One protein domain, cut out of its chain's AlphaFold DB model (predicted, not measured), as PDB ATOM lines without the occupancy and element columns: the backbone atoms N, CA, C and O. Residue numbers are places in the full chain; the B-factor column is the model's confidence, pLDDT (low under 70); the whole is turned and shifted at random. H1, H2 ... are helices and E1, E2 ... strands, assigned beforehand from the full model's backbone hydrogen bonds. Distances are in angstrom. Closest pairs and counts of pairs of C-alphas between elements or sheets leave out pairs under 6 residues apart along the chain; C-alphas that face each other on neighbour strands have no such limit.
ATOM      1  N   LYS A   5     140.634 167.866 160.574       95.50
ATOM      2  CA  LYS A   5     141.935 168.241 160.008       95.50
ATOM      3  C   LYS A   5     142.043 169.759 159.917       95.50
ATOM      4  O   LYS A   5     141.208 170.392 159.272       95.50
ATOM      5  N   THR A   6     143.098 170.325 160.486       95.88
ATOM      6  CA  THR A   6     143.473 171.735 160.315       95.88
ATOM      7  C   THR A   6     144.812 171.815 159.598       95.88
ATOM      8  O   THR A   6     145.763 171.150 159.997       95.88
ATOM      9  N   THR A   7     144.887 172.639 158.554       96.25
ATOM     10  CA  THR A   7     146.109 172.877 157.782       96.25
ATOM     11  C   THR A   7     146.571 174.311 158.004       96.25
ATOM     12  O   THR A   7     145.761 175.230 157.920       96.25
ATOM     13  N   SER A   8     147.861 174.511 158.262       96.00
ATOM     14  CA  SER A   8     148.480 175.837 158.315       96.00
ATOM     15  C   SER A   8     149.812 175.859 157.571       96.00
ATOM     16  O   SER A   8     150.518 174.851 157.495       96.00
ATOM     17  N   VAL A   9     150.165 177.013 157.007       97.38
ATOM     18  CA  VAL A   9     151.491 177.234 156.419       97.38
ATOM     19  C   VAL A   9     152.506 177.372 157.554       97.38
ATOM     20  O   VAL A   9     152.380 178.255 158.400       97.38
ATOM     21  N   GLN A  10     153.523 176.512 157.575       97.56
ATOM     22  CA  GLN A  10     154.628 176.601 158.532       97.56
ATOM     23  C   GLN A  10     155.756 177.478 157.995       97.56
ATOM     24  O   GLN A  10     156.260 178.344 158.707       97.56
ATOM     25  N   ARG A  11     156.182 177.225 156.753       97.62
ATOM     26  CA  ARG A  11     157.197 178.026 156.066       97.62
ATOM     27  C   ARG A  11     157.064 177.927 154.555       97.62
ATOM     28  O   ARG A  11     156.485 176.974 154.035       97.62
ATOM     29  N   MET A  12     157.653 178.903 153.878       98.06
ATOM     30  CA  MET A  12     157.801 178.942 152.429       98.06
ATOM     31  C   MET A  12     159.248 179.290 152.090       98.06
ATOM     32  O   MET A  12     159.845 180.144 152.746       98.06
ATOM     33  N   GLU A  13     159.797 178.647 151.069       98.00
ATOM     34  CA  GLU A  13     161.144 178.895 150.561       98.00
ATOM     35  C   GLU A  13     161.062 179.152 149.058       98.00
ATOM     36  O   GLU A  13     160.556 178.314 148.308       98.00
ATOM     37  N   VAL A  14     161.531 180.326 148.630       97.56
ATOM     38  CA  VAL A  14     161.622 180.689 147.213       97.56
ATOM     39  C   VAL A  14     162.998 180.290 146.705       97.56
ATOM     40  O   VAL A  14     164.016 180.735 147.241       97.56
ATOM     41  N   TYR A  15     163.022 179.489 145.651       96.69
ATOM     42  CA  TYR A  15     164.236 179.100 144.955       96.69
ATOM     43  C   TYR A  15     164.360 179.915 143.660       96.69
ATOM     44  O   TYR A  15     163.381 180.016 142.911       96.69
ATOM     45  N   PRO A  16     165.535 180.513 143.381       95.56
ATOM     46  CA  PRO A  16     165.802 181.175 142.108       95.56
ATOM     47  C   PRO A  16     165.616 180.239 140.908       95.56
ATOM     48  O   PRO A  16     165.650 179.018 141.062       95.56
ATOM     49  N   ALA A  17     165.484 180.823 139.714       94.25
ATOM     50  CA  ALA A  17     165.501 180.070 138.465       94.25
ATOM     51  C   ALA A  17     166.763 179.199 138.373       94.25
ATOM     52  O   ALA A  17     167.875 179.660 138.657       94.25
ATOM     53  N   GLN A  18     166.577 177.936 137.988       91.25
ATOM     54  CA  GLN A  18     167.673 176.982 137.838       91.25
ATOM     55  C   GLN A  18     168.592 177.378 136.675       91.25
ATOM     56  O   GLN A  18     169.810 177.221 136.774       91.25
ATOM     57  N   ASP A  19     168.012 177.916 135.602       93.31
ATOM     58  CA  ASP A  19     168.719 178.423 134.435       93.31
ATOM     59  C   ASP A  19     168.159 179.791 134.033       93.31
ATOM     60  O   ASP A  19     167.107 179.902 133.413       93.31
ATOM     61  N   ASN A  20     168.902 180.853 134.351       90.25
ATOM     62  CA  ASN A  20     168.516 182.224 133.998       90.25
ATOM     63  C   ASN A  20     168.593 182.515 132.486       90.25
ATOM     64  O   ASN A  20     168.216 183.607 132.067       90.25
ATOM     65  N   SER A  21     169.125 181.592 131.677       93.69
ATOM     66  CA  SER A  21     169.150 181.691 130.215       93.69
ATOM     67  C   SER A  21     168.014 180.933 129.528       93.69
ATOM     68  O   SER A  21     167.819 181.112 128.326       93.69
ATOM     69  N   ALA A  22     167.259 180.115 130.270       91.19
ATOM     70  CA  ALA A  22     166.103 179.409 129.742       91.19
ATOM     71  C   ALA A  22     164.938 180.371 129.461       91.19
ATOM     72  O   ALA A  22     164.795 181.423 130.087       91.19
ATOM     73  N   GLU A  23     164.077 179.988 128.518       89.44
ATOM     74  CA  GLU A  23     162.888 180.765 128.171       89.44
ATOM     75  C   GLU A  23     161.992 180.966 129.401       89.44
ATOM     76  O   GLU A  23     161.742 180.025 130.163       89.44
ATOM     77  N   ASN A  24     161.436 182.173 129.561       87.62
ATOM     78  CA  ASN A  24     160.533 182.512 130.675       87.62
ATOM     79  C   ASN A  24     159.215 181.714 130.645       87.62
ATOM     80  O   ASN A  24     158.406 181.782 131.562       87.62
ATOM     81  N   THR A  25     158.973 180.957 129.581       88.50
ATOM     82  CA  THR A  25     157.852 180.028 129.474       88.50
ATOM     83  C   THR A  25     158.173 178.645 130.048       88.50
ATOM     84  O   THR A  25     157.303 177.793 130.094       88.50
ATOM     85  N   THR A  26     159.395 178.388 130.513       91.00
ATOM     86  CA  THR A  26     159.783 177.105 131.120       91.00
ATOM     87  C   THR A  26     159.914 177.230 132.630       91.00
ATOM     88  O   THR A  26     160.206 178.304 133.159       91.00
ATOM     89  N   ASN A  27     159.766 176.120 133.352       92.06
ATOM     90  CA  ASN A  27     160.023 176.113 134.793       92.06
ATOM     91  C   ASN A  27     161.501 176.370 135.132       92.06
ATOM     92  O   ASN A  27     161.784 176.975 136.160       92.06
ATOM     93  N   ALA A  28     162.438 175.982 134.259       92.00
ATOM     94  CA  ALA A  28     163.868 176.226 134.461       92.00
ATOM     95  C   ALA A  28     164.219 177.725 134.488       92.00
ATOM     96  O   ALA A  28     165.083 178.130 135.268       92.00
ATOM     97  N   GLY A  29     163.516 178.532 133.682       92.00
ATOM     98  CA  GLY A  29     163.662 179.990 133.613       92.00
ATOM     99  C   GLY A  29     162.918 180.765 134.703       92.00
ATOM    100  O   GLY A  29     163.002 181.990 134.742       92.00
ATOM    101  N   ASN A  30     162.192 180.083 135.596       93.44
ATOM    102  CA  ASN A  30     161.338 180.708 136.604       93.44
ATOM    103  C   ASN A  30     161.698 180.289 138.030       93.44
ATOM    104  O   ASN A  30     162.264 179.228 138.278       93.44
ATOM    105  N   THR A  31     161.328 181.133 138.991       95.56
ATOM    106  CA  THR A  31     161.438 180.792 140.412       95.56
ATOM    107  C   THR A  31     160.488 179.651 140.780       95.56
ATOM    108  O   THR A  31     159.406 179.500 140.207       95.56
ATOM    109  N   THR A  32     160.872 178.851 141.774       95.69
ATOM    110  CA  THR A  32     160.023 177.781 142.320       95.69
ATOM    111  C   THR A  32     159.763 178.018 143.800       95.69
ATOM    112  O   THR A  32     160.559 178.661 144.491       95.69
ATOM    113  N   LEU A  33     158.626 177.533 144.297       97.56
ATOM    114  CA  LEU A  33     158.219 177.719 145.687       97.56
ATOM    115  C   LEU A  33     158.091 176.365 146.376       97.56
ATOM    116  O   LEU A  33     157.282 175.535 145.970       97.56
ATOM    117  N   MET A  34     158.839 176.150 147.455       98.06
ATOM    118  CA  MET A  34     158.579 175.048 148.376       98.06
ATOM    119  C   MET A  34     157.725 175.555 149.533       98.06
ATOM    120  O   MET A  34     158.107 176.497 150.227       98.06
ATOM    121  N   VAL A  35     156.594 174.906 149.779       98.00
ATOM    122  CA  VAL A  35     155.701 175.201 150.900       98.00
ATOM    123  C   VAL A  35     155.703 174.018 151.853       98.00
ATOM    124  O   VAL A  35     155.496 172.875 151.444       98.00
ATOM    125  N   VAL A  36     155.910 174.287 153.139       98.19
ATOM    126  CA  VAL A  36     155.735 173.294 154.199       98.19
ATOM    127  C   VAL A  36     154.449 173.613 154.942       98.19
ATOM    128  O   VAL A  36     154.342 174.643 155.611       98.19
ATOM    129  N   TYR A  37     153.483 172.711 154.834       97.88
ATOM    130  CA  TYR A  37     152.248 172.730 155.600       97.88
ATOM    131  C   TYR A  37     152.392 171.886 156.861       97.88
ATOM    132  O   TYR A  37     152.987 170.808 156.826       97.88
ATOM    133  N   VAL A  38     151.796 172.341 157.958       97.88
ATOM    134  CA  VAL A  38     151.524 171.506 159.128       97.88
ATOM    135  C   VAL A  38     150.056 171.116 159.085       97.88
ATOM    136  O   VAL A  38     149.174 171.971 159.019       97.88
ATOM    137  N   GLU A  39     149.805 169.814 159.104       97.12
ATOM    138  CA  GLU A  39     148.467 169.245 159.194       97.12
ATOM    139  C   GLU A  39     148.287 168.650 160.587       97.12
ATOM    140  O   GLU A  39     149.023 167.742 160.979       97.12
ATOM    141  N   THR A  40     147.319 169.173 161.334       96.81
ATOM    142  CA  THR A  40     146.939 168.685 162.661       96.81
ATOM    143  C   THR A  40     145.632 167.919 162.548       96.81
ATOM    144  O   THR A  40     144.646 168.441 162.026       96.81
ATOM    145  N   PHE A  41     145.631 166.689 163.048       96.25
ATOM    146  CA  PHE A  41     144.462 165.825 163.131       96.25
ATOM    147  C   PHE A  41     144.044 165.723 164.590       96.25
ATOM    148  O   PHE A  41     144.849 165.317 165.429       96.25
ATOM    149  N   ASP A  42     142.804 166.098 164.881       96.06
ATOM    150  CA  ASP A  42     142.252 166.111 166.233       96.06
ATOM    151  C   ASP A  42     140.928 165.341 166.311       96.06
ATOM    152  O   ASP A  42     140.119 165.361 165.380       96.06
ATOM    153  N   ASP A  43     140.710 164.666 167.433       94.62
ATOM    154  CA  ASP A  43     139.432 164.084 167.834       94.62
ATOM    155  C   ASP A  43     139.364 164.132 169.360       94.62
ATOM    156  O   ASP A  43     140.070 163.404 170.055       94.62
ATOM    157  N   SER A  44     138.455 164.947 169.889       90.25
ATOM    158  CA  SER A  44     138.229 165.084 171.333       90.25
ATOM    159  C   SER A  44     137.845 163.776 172.048       90.25
ATOM    160  O   SER A  44     137.847 163.729 173.277       90.25
ATOM    161  N   GLY A  45     137.473 162.731 171.301       92.44
ATOM    162  CA  GLY A  45     137.185 161.398 171.824       92.44
ATOM    163  C   GLY A  45     138.393 160.457 171.910       92.44
ATOM    164  O   GLY A  45     138.252 159.379 172.487       92.44
ATOM    165  N   ASP A  46     139.554 160.824 171.359       93.12
ATOM    166  CA  ASP A  46     140.766 159.999 171.368       93.12
ATOM    167  C   ASP A  46     141.876 160.661 172.194       93.12
ATOM    168  O   ASP A  46     142.388 161.725 171.863       93.12
ATOM    169  N   ALA A  47     142.303 159.986 173.263       93.50
ATOM    170  CA  ALA A  47     143.361 160.469 174.149       93.50
ATOM    171  C   ALA A  47     144.757 160.533 173.495       93.50
ATOM    172  O   ALA A  47     145.693 161.052 174.104       93.50
ATOM    173  N   LYS A  48     144.931 159.961 172.300       93.06
ATOM    174  CA  LYS A  48     146.183 160.003 171.530       93.06
ATOM    175  C   LYS A  48     146.233 161.161 170.533       93.06
ATOM    176  O   LYS A  48     147.263 161.329 169.885       93.06
ATOM    177  N   LEU A  49     145.151 161.921 170.396       92.94
ATOM    178  CA  LEU A  49     145.068 163.108 169.555       92.94
ATOM    179  C   LEU A  49     145.157 164.385 170.420       92.94
ATOM    180  O   LEU A  49     144.851 164.335 171.615       92.94
ATOM    181  N   PRO A  50     145.637 165.514 169.861       94.88
ATOM    182  CA  PRO A  50     145.990 165.725 168.456       94.88
ATOM    183  C   PRO A  50     147.364 165.165 168.057       94.88
ATOM    184  O   PRO A  50     148.305 165.138 168.848       94.88
ATOM    185  N   VAL A  51     147.499 164.793 166.782       96.44
ATOM    186  CA  VAL A  51     148.793 164.515 166.133       96.44
ATOM    187  C   VAL A  51     149.019 165.482 164.983       96.44
ATOM    188  O   VAL A  51     148.070 165.898 164.317       96.44
ATOM    189  N   SER A  52     150.278 165.827 164.728       96.75
ATOM    190  CA  SER A  52     150.655 166.697 163.619       96.75
ATOM    191  C   SER A  52     151.664 166.030 162.691       96.75
ATOM    192  O   SER A  52     152.509 165.238 163.111       96.75
ATOM    193  N   THR A  53     151.566 166.357 161.409       97.50
ATOM    194  CA  THR A  53     152.512 165.941 160.373       97.50
ATOM    195  C   THR A  53     152.857 167.122 159.477       97.50
ATOM    196  O   THR A  53     152.098 168.086 159.377       97.50
ATOM    197  N   GLN A  54     154.018 167.052 158.831       97.69
ATOM    198  CA  GLN A  54     154.436 168.035 157.841       97.69
ATOM    199  C   GLN A  54     154.201 167.483 156.437       97.69
ATOM    200  O   GLN A  54     154.596 166.357 156.129       97.69
ATOM    201  N   ARG A  55     153.588 168.292 155.573       96.56
ATOM    202  CA  ARG A  55     153.437 168.020 154.143       96.56
ATOM    203  C   ARG A  55     154.217 169.069 153.364       96.56
ATOM    204  O   ARG A  55     153.955 170.259 153.503       96.56
ATOM    205  N   VAL A  56     155.161 168.618 152.542       97.62
ATOM    206  CA  VAL A  56     155.965 169.487 151.676       97.62
ATOM    207  C   VAL A  56     155.385 169.463 150.267       97.62
ATOM    208  O   VAL A  56     155.087 168.390 149.742       97.62
ATOM    209  N   VAL A  57     155.217 170.636 149.665       96.06
ATOM    210  CA  VAL A  57     154.771 170.812 148.280       96.06
ATOM    211  C   VAL A  57     155.784 171.670 147.544       96.06
ATOM    212  O   VAL A  57     156.229 172.685 148.074       96.06
ATOM    213  N   HIS A  58     156.120 171.272 146.321       95.81
ATOM    214  CA  HIS A  58     156.889 172.089 145.391       95.81
ATOM    215  C   HIS A  58     155.944 172.600 144.309       95.81
ATOM    216  O   HIS A  58     155.329 171.805 143.599       95.81
ATOM    217  N   LEU A  59     155.810 173.919 144.222       96.44
ATOM    218  CA  LEU A  59     155.000 174.606 143.232       96.44
ATOM    219  C   LEU A  59     155.909 175.197 142.156       96.44
ATOM    220  O   LEU A  59     156.899 175.877 142.444       96.44
ATOM    221  N   TYR A  60     155.521 174.937 140.916       95.25
ATOM    222  CA  TYR A  60     156.169 175.416 139.702       95.25
ATOM    223  C   TYR A  60     155.206 176.345 138.963       95.25
ATOM    224  O   TYR A  60     153.993 176.191 139.110       95.25
ATOM    225  N   ARG A  61     155.715 177.294 138.168       94.06
ATOM    226  CA  ARG A  61     154.868 178.242 137.420       94.06
ATOM    227  C   ARG A  61     153.962 177.520 136.419       94.06
ATOM    228  O   ARG A  61     152.797 177.888 136.269       94.06
ATOM    229  N   TYR A  62     154.491 176.481 135.779       94.19
ATOM    230  CA  TYR A  62     153.808 175.685 134.764       94.19
ATOM    231  C   TYR A  62     153.675 174.225 135.212       94.19
ATOM    232  O   TYR A  62     154.588 173.672 135.830       94.19
ATOM    233  N   SER A  63     152.542 173.593 134.902       89.50
ATOM    234  CA  SER A  63     152.266 172.187 135.241       89.50
ATOM    235  C   SER A  63     153.040 171.188 134.376       89.50
ATOM    236  O   SER A  63     153.091 169.999 134.685       89.50
ATOM    237  N   ASP A  64     153.615 171.675 133.282       84.06
ATOM    238  CA  ASP A  64     154.484 170.977 132.344       84.06
ATOM    239  C   ASP A  64     155.824 171.730 132.229       84.06
ATOM    240  O   ASP A  64     155.952 172.878 132.655       84.06
ATOM    241  N   GLU A  65     156.870 171.063 131.733       69.12
ATOM    242  CA  GLU A  65     158.206 171.677 131.651       69.12
ATOM    243  C   GLU A  65     158.373 172.628 130.458       69.12
ATOM    244  O   GLU A  65     159.131 173.598 130.544       69.12
ATOM    245  N   GLU A  66     157.655 172.378 129.363       61.34
ATOM    246  CA  GLU A  66     157.692 173.198 128.156       61.34
ATOM    247  C   GLU A  66     156.438 174.066 128.066       61.34
ATOM    248  O   GLU A  66     155.398 173.585 127.629       61.34
ATOM    249  N   ALA A  67     156.558 175.350 128.422       64.50
ATOM    250  CA  ALA A  67     155.700 176.430 127.927       64.50
ATOM    251  C   ALA A  67     154.215 176.087 127.791       64.50
ATOM    252  O   ALA A  67     153.628 176.281 126.725       64.50
ATOM    253  N   GLY A  68     153.610 175.580 128.861       70.50
ATOM    254  CA  GLY A  68     152.230 175.133 128.822       70.50
ATOM    255  C   GLY A  68     151.379 175.717 129.931       70.50
ATOM    256  O   GLY A  68     151.312 176.933 130.141       70.50
ATOM    257  N   THR A  69     150.600 174.847 130.559       88.62
ATOM    258  CA  THR A  69     149.463 175.260 131.387       88.62
ATOM    259  C   THR A  69     149.957 175.841 132.706       88.62
ATOM    260  O   THR A  69     150.751 175.217 133.407       88.62
ATOM    261  N   ALA A  70     149.498 177.045 133.059       91.50
ATOM    262  CA  ALA A  70     149.812 177.635 134.358       91.50
ATOM    263  C   ALA A  70     149.335 176.704 135.481       91.50
ATOM    264  O   ALA A  70     148.210 176.199 135.434       91.50
ATOM    265  N   THR A  71     150.182 176.489 136.486       94.00
ATOM    266  CA  THR A  71     149.821 175.665 137.641       94.00
ATOM    267  C   THR A  71     148.617 176.272 138.353       94.00
ATOM    268  O   THR A  71     148.644 177.433 138.766       94.00
ATOM    269  N   ASP A  72     147.558 175.481 138.516       94.25
ATOM    270  CA  ASP A  72     146.396 175.887 139.300       94.25
ATOM    271  C   ASP A  72     146.740 175.861 140.794       94.25
ATOM    272  O   ASP A  72     146.903 174.801 141.397       94.25
ATOM    273  N   ILE A  73     146.852 177.051 141.383       95.75
ATOM    274  CA  ILE A  73     147.124 177.262 142.810       95.75
ATOM    275  C   ILE A  73     145.876 177.704 143.588       95.75
ATOM    276  O   ILE A  73     145.980 178.081 144.754       95.75
ATOM    277  N   SER A  74     144.688 177.683 142.976       95.56
ATOM    278  CA  SER A  74     143.457 178.204 143.592       95.56
ATOM    279  C   SER A  74     143.043 177.461 144.870       95.56
ATOM    280  O   SER A  74     142.354 178.032 145.718       95.56
ATOM    281  N   GLY A  75     143.486 176.209 145.029       94.44
ATOM    282  CA  GLY A  75     143.275 175.389 146.225       94.44
ATOM    283  C   GLY A  75     144.313 175.571 147.338       94.44
ATOM    284  O   GLY A  75     144.150 174.983 148.407       94.44
ATOM    285  N   GLU A  76     145.375 176.347 147.110       96.25
ATOM    286  CA  GLU A  76     146.427 176.596 148.101       96.25
ATOM    287  C   GLU A  76     146.029 177.707 149.089       96.25
ATOM    288  O   GLU A  76     145.054 178.432 148.886       96.25
ATOM    289  N   ASP A  77     146.793 177.868 150.173       96.44
ATOM    290  CA  ASP A  77     146.572 178.949 151.140       96.44
ATOM    291  C   ASP A  77     146.668 180.339 150.476       96.44
ATOM    292  O   ASP A  77     147.490 180.563 149.586       96.44
ATOM    293  N   ALA A  78     145.856 181.304 150.919       96.69
ATOM    294  CA  ALA A  78     145.829 182.651 150.341       96.69
ATOM    295  C   ALA A  78     147.204 183.351 150.376       96.69
ATOM    296  O   ALA A  78     147.548 184.109 149.461       96.69
ATOM    297  N   LEU A  79     148.017 183.081 151.402       96.00
ATOM    298  CA  LEU A  79     149.387 183.581 151.480       96.00
ATOM    299  C   LEU A  79     150.273 182.944 150.401       96.00
ATOM    300  O   LEU A  79     151.041 183.650 149.750       96.00
ATOM    301  N   VAL A  80     150.133 181.638 150.170       97.44
ATOM    302  CA  VAL A  80     150.869 180.908 149.124       97.44
ATOM    303  C   VAL A  80     150.497 181.436 147.743       97.44
ATOM    304  O   VAL A  80     151.388 181.720 146.943       97.44
ATOM    305  N   GLN A  81     149.205 181.659 147.489       97.38
ATOM    306  CA  GLN A  81     148.726 182.259 146.240       97.38
ATOM    307  C   GLN A  81     149.329 183.648 146.005       97.38
ATOM    308  O   GLN A  81     149.807 183.949 144.911       97.38
ATOM    309  N   THR A  82     149.370 184.474 147.055       97.50
ATOM    310  CA  THR A  82     149.962 185.818 147.003       97.50
ATOM    311  C   THR A  82     151.449 185.768 146.653       97.50
ATOM    312  O   THR A  82     151.907 186.529 145.802       97.50
ATOM    313  N   VAL A  83     152.208 184.862 147.280       96.88
ATOM    314  CA  VAL A  83     153.642 184.701 147.002       96.88
ATOM    315  C   VAL A  83     153.868 184.214 145.573       96.88
ATOM    316  O   VAL A  83     154.678 184.811 144.871       96.88
ATOM    317  N   CYS A  84     153.127 183.203 145.113       96.44
ATOM    318  CA  CYS A  84     153.221 182.696 143.740       96.44
ATOM    319  C   CYS A  84     152.980 183.805 142.705       96.44
ATOM    320  O   CYS A  84     153.779 183.981 141.788       96.44
ATOM    321  N   GLY A  85     151.932 184.616 142.890       95.50
ATOM    322  CA  GLY A  85     151.638 185.746 142.004       95.50
ATOM    323  C   GLY A  85     152.720 186.833 141.992       95.50
ATOM    324  O   GLY A  85     152.867 187.530 140.993       95.50
ATOM    325  N   ALA A  86     153.491 186.971 143.074       95.88
ATOM    326  CA  ALA A  86     154.586 187.935 143.162       95.88
ATOM    327  C   ALA A  86     155.895 187.431 142.530       95.88
ATOM    328  O   ALA A  86     156.657 188.240 142.009       95.88
ATOM    329  N   ILE A  87     156.179 186.126 142.596       94.81
ATOM    330  CA  ILE A  87     157.450 185.553 142.115       94.81
ATOM    331  C   ILE A  87     157.394 185.069 140.656       94.81
ATOM    332  O   ILE A  87     158.446 184.887 140.043       94.81
ATOM    333  N   TRP A  88     156.193 184.868 140.098       92.50
ATOM    334  CA  TRP A  88     155.953 184.411 138.719       92.50
ATOM    335  C   TRP A  88     155.463 185.528 137.787       92.50
ATOM    336  O   TRP A  88     154.533 185.326 137.000       92.50
ATOM    337  N   THR A  89     156.065 186.713 137.879       81.38
ATOM    338  CA  THR A  89     155.814 187.824 136.946       81.38
ATOM    339  C   THR A  89     156.603 187.624 135.662       81.38
ATOM    340  O   THR A  89     157.848 187.620 135.743       81.38
TER     341      THR A  89
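This is residues 5 to 89 of the 89 residues of an uncharacterized protein of Pusillimonas sp (UniProt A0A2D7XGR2). A long, narrow, twisted ribbon of three strands, E1, E2 and E3, has one short helix, H1, over one face and the other face free of named helices. The hairpin loop between E2 and E3 lies toward one end of the rod, and the long stretch 16 to 31 toward the other. The printed part has 85 residues, in the order E1, E2, E3, H1; the antiparallel sheet has the order E1, E2, E3, and the class is mixed, with under half of the residues in named elements. The whole is loose, with a radius of gyration of the C-alphas of 16.1 A and spans of 55 by 20 by 19 A.

E1, residues 5 to 15, and E2, residues 32 to 42, are antiparallel neighbours and a hairpin, at 162 degrees; N 8 and O 38 are 3.0 A apart, within hydrogen-bond range. E2 and E3, residues 51 to 59, form the next antiparallel hairpin, at 159 degrees, with N 55 and O 37 at 2.9 A, within hydrogen-bond range. The three make a meander, each strand the antiparallel neighbour of the one before. H1, residues 78 to 87, is on the sheet, making two layers, a helix on one face of a sheet. Its height over the sheet is 9.4 A. It lies over E2 and runs along the strands, at 2 degrees to E2 on the local plane. The closest C-alphas of E2 and H1, those of Leu 33 and Cys 84, are 7.3 A apart. In H1 every O i to N i+4 pair is within hydrogen-bond range.

E1 begins at C-alpha 5, (141.935, 168.241, 160.008), and is 29.0 A long. E2 measures 32.0 A and E3 25.8 A. H1, 14.5 A long, ends at C-alpha 87, (157.450, 185.553, 142.115).

The C-alphas farthest apart, those of Ser 21 and Gly 45, are 56.3 A apart. The printed part has no cut. The links E1 to E2 and E3 to H1 are long. Residues 65 to 67 are under pLDDT 70.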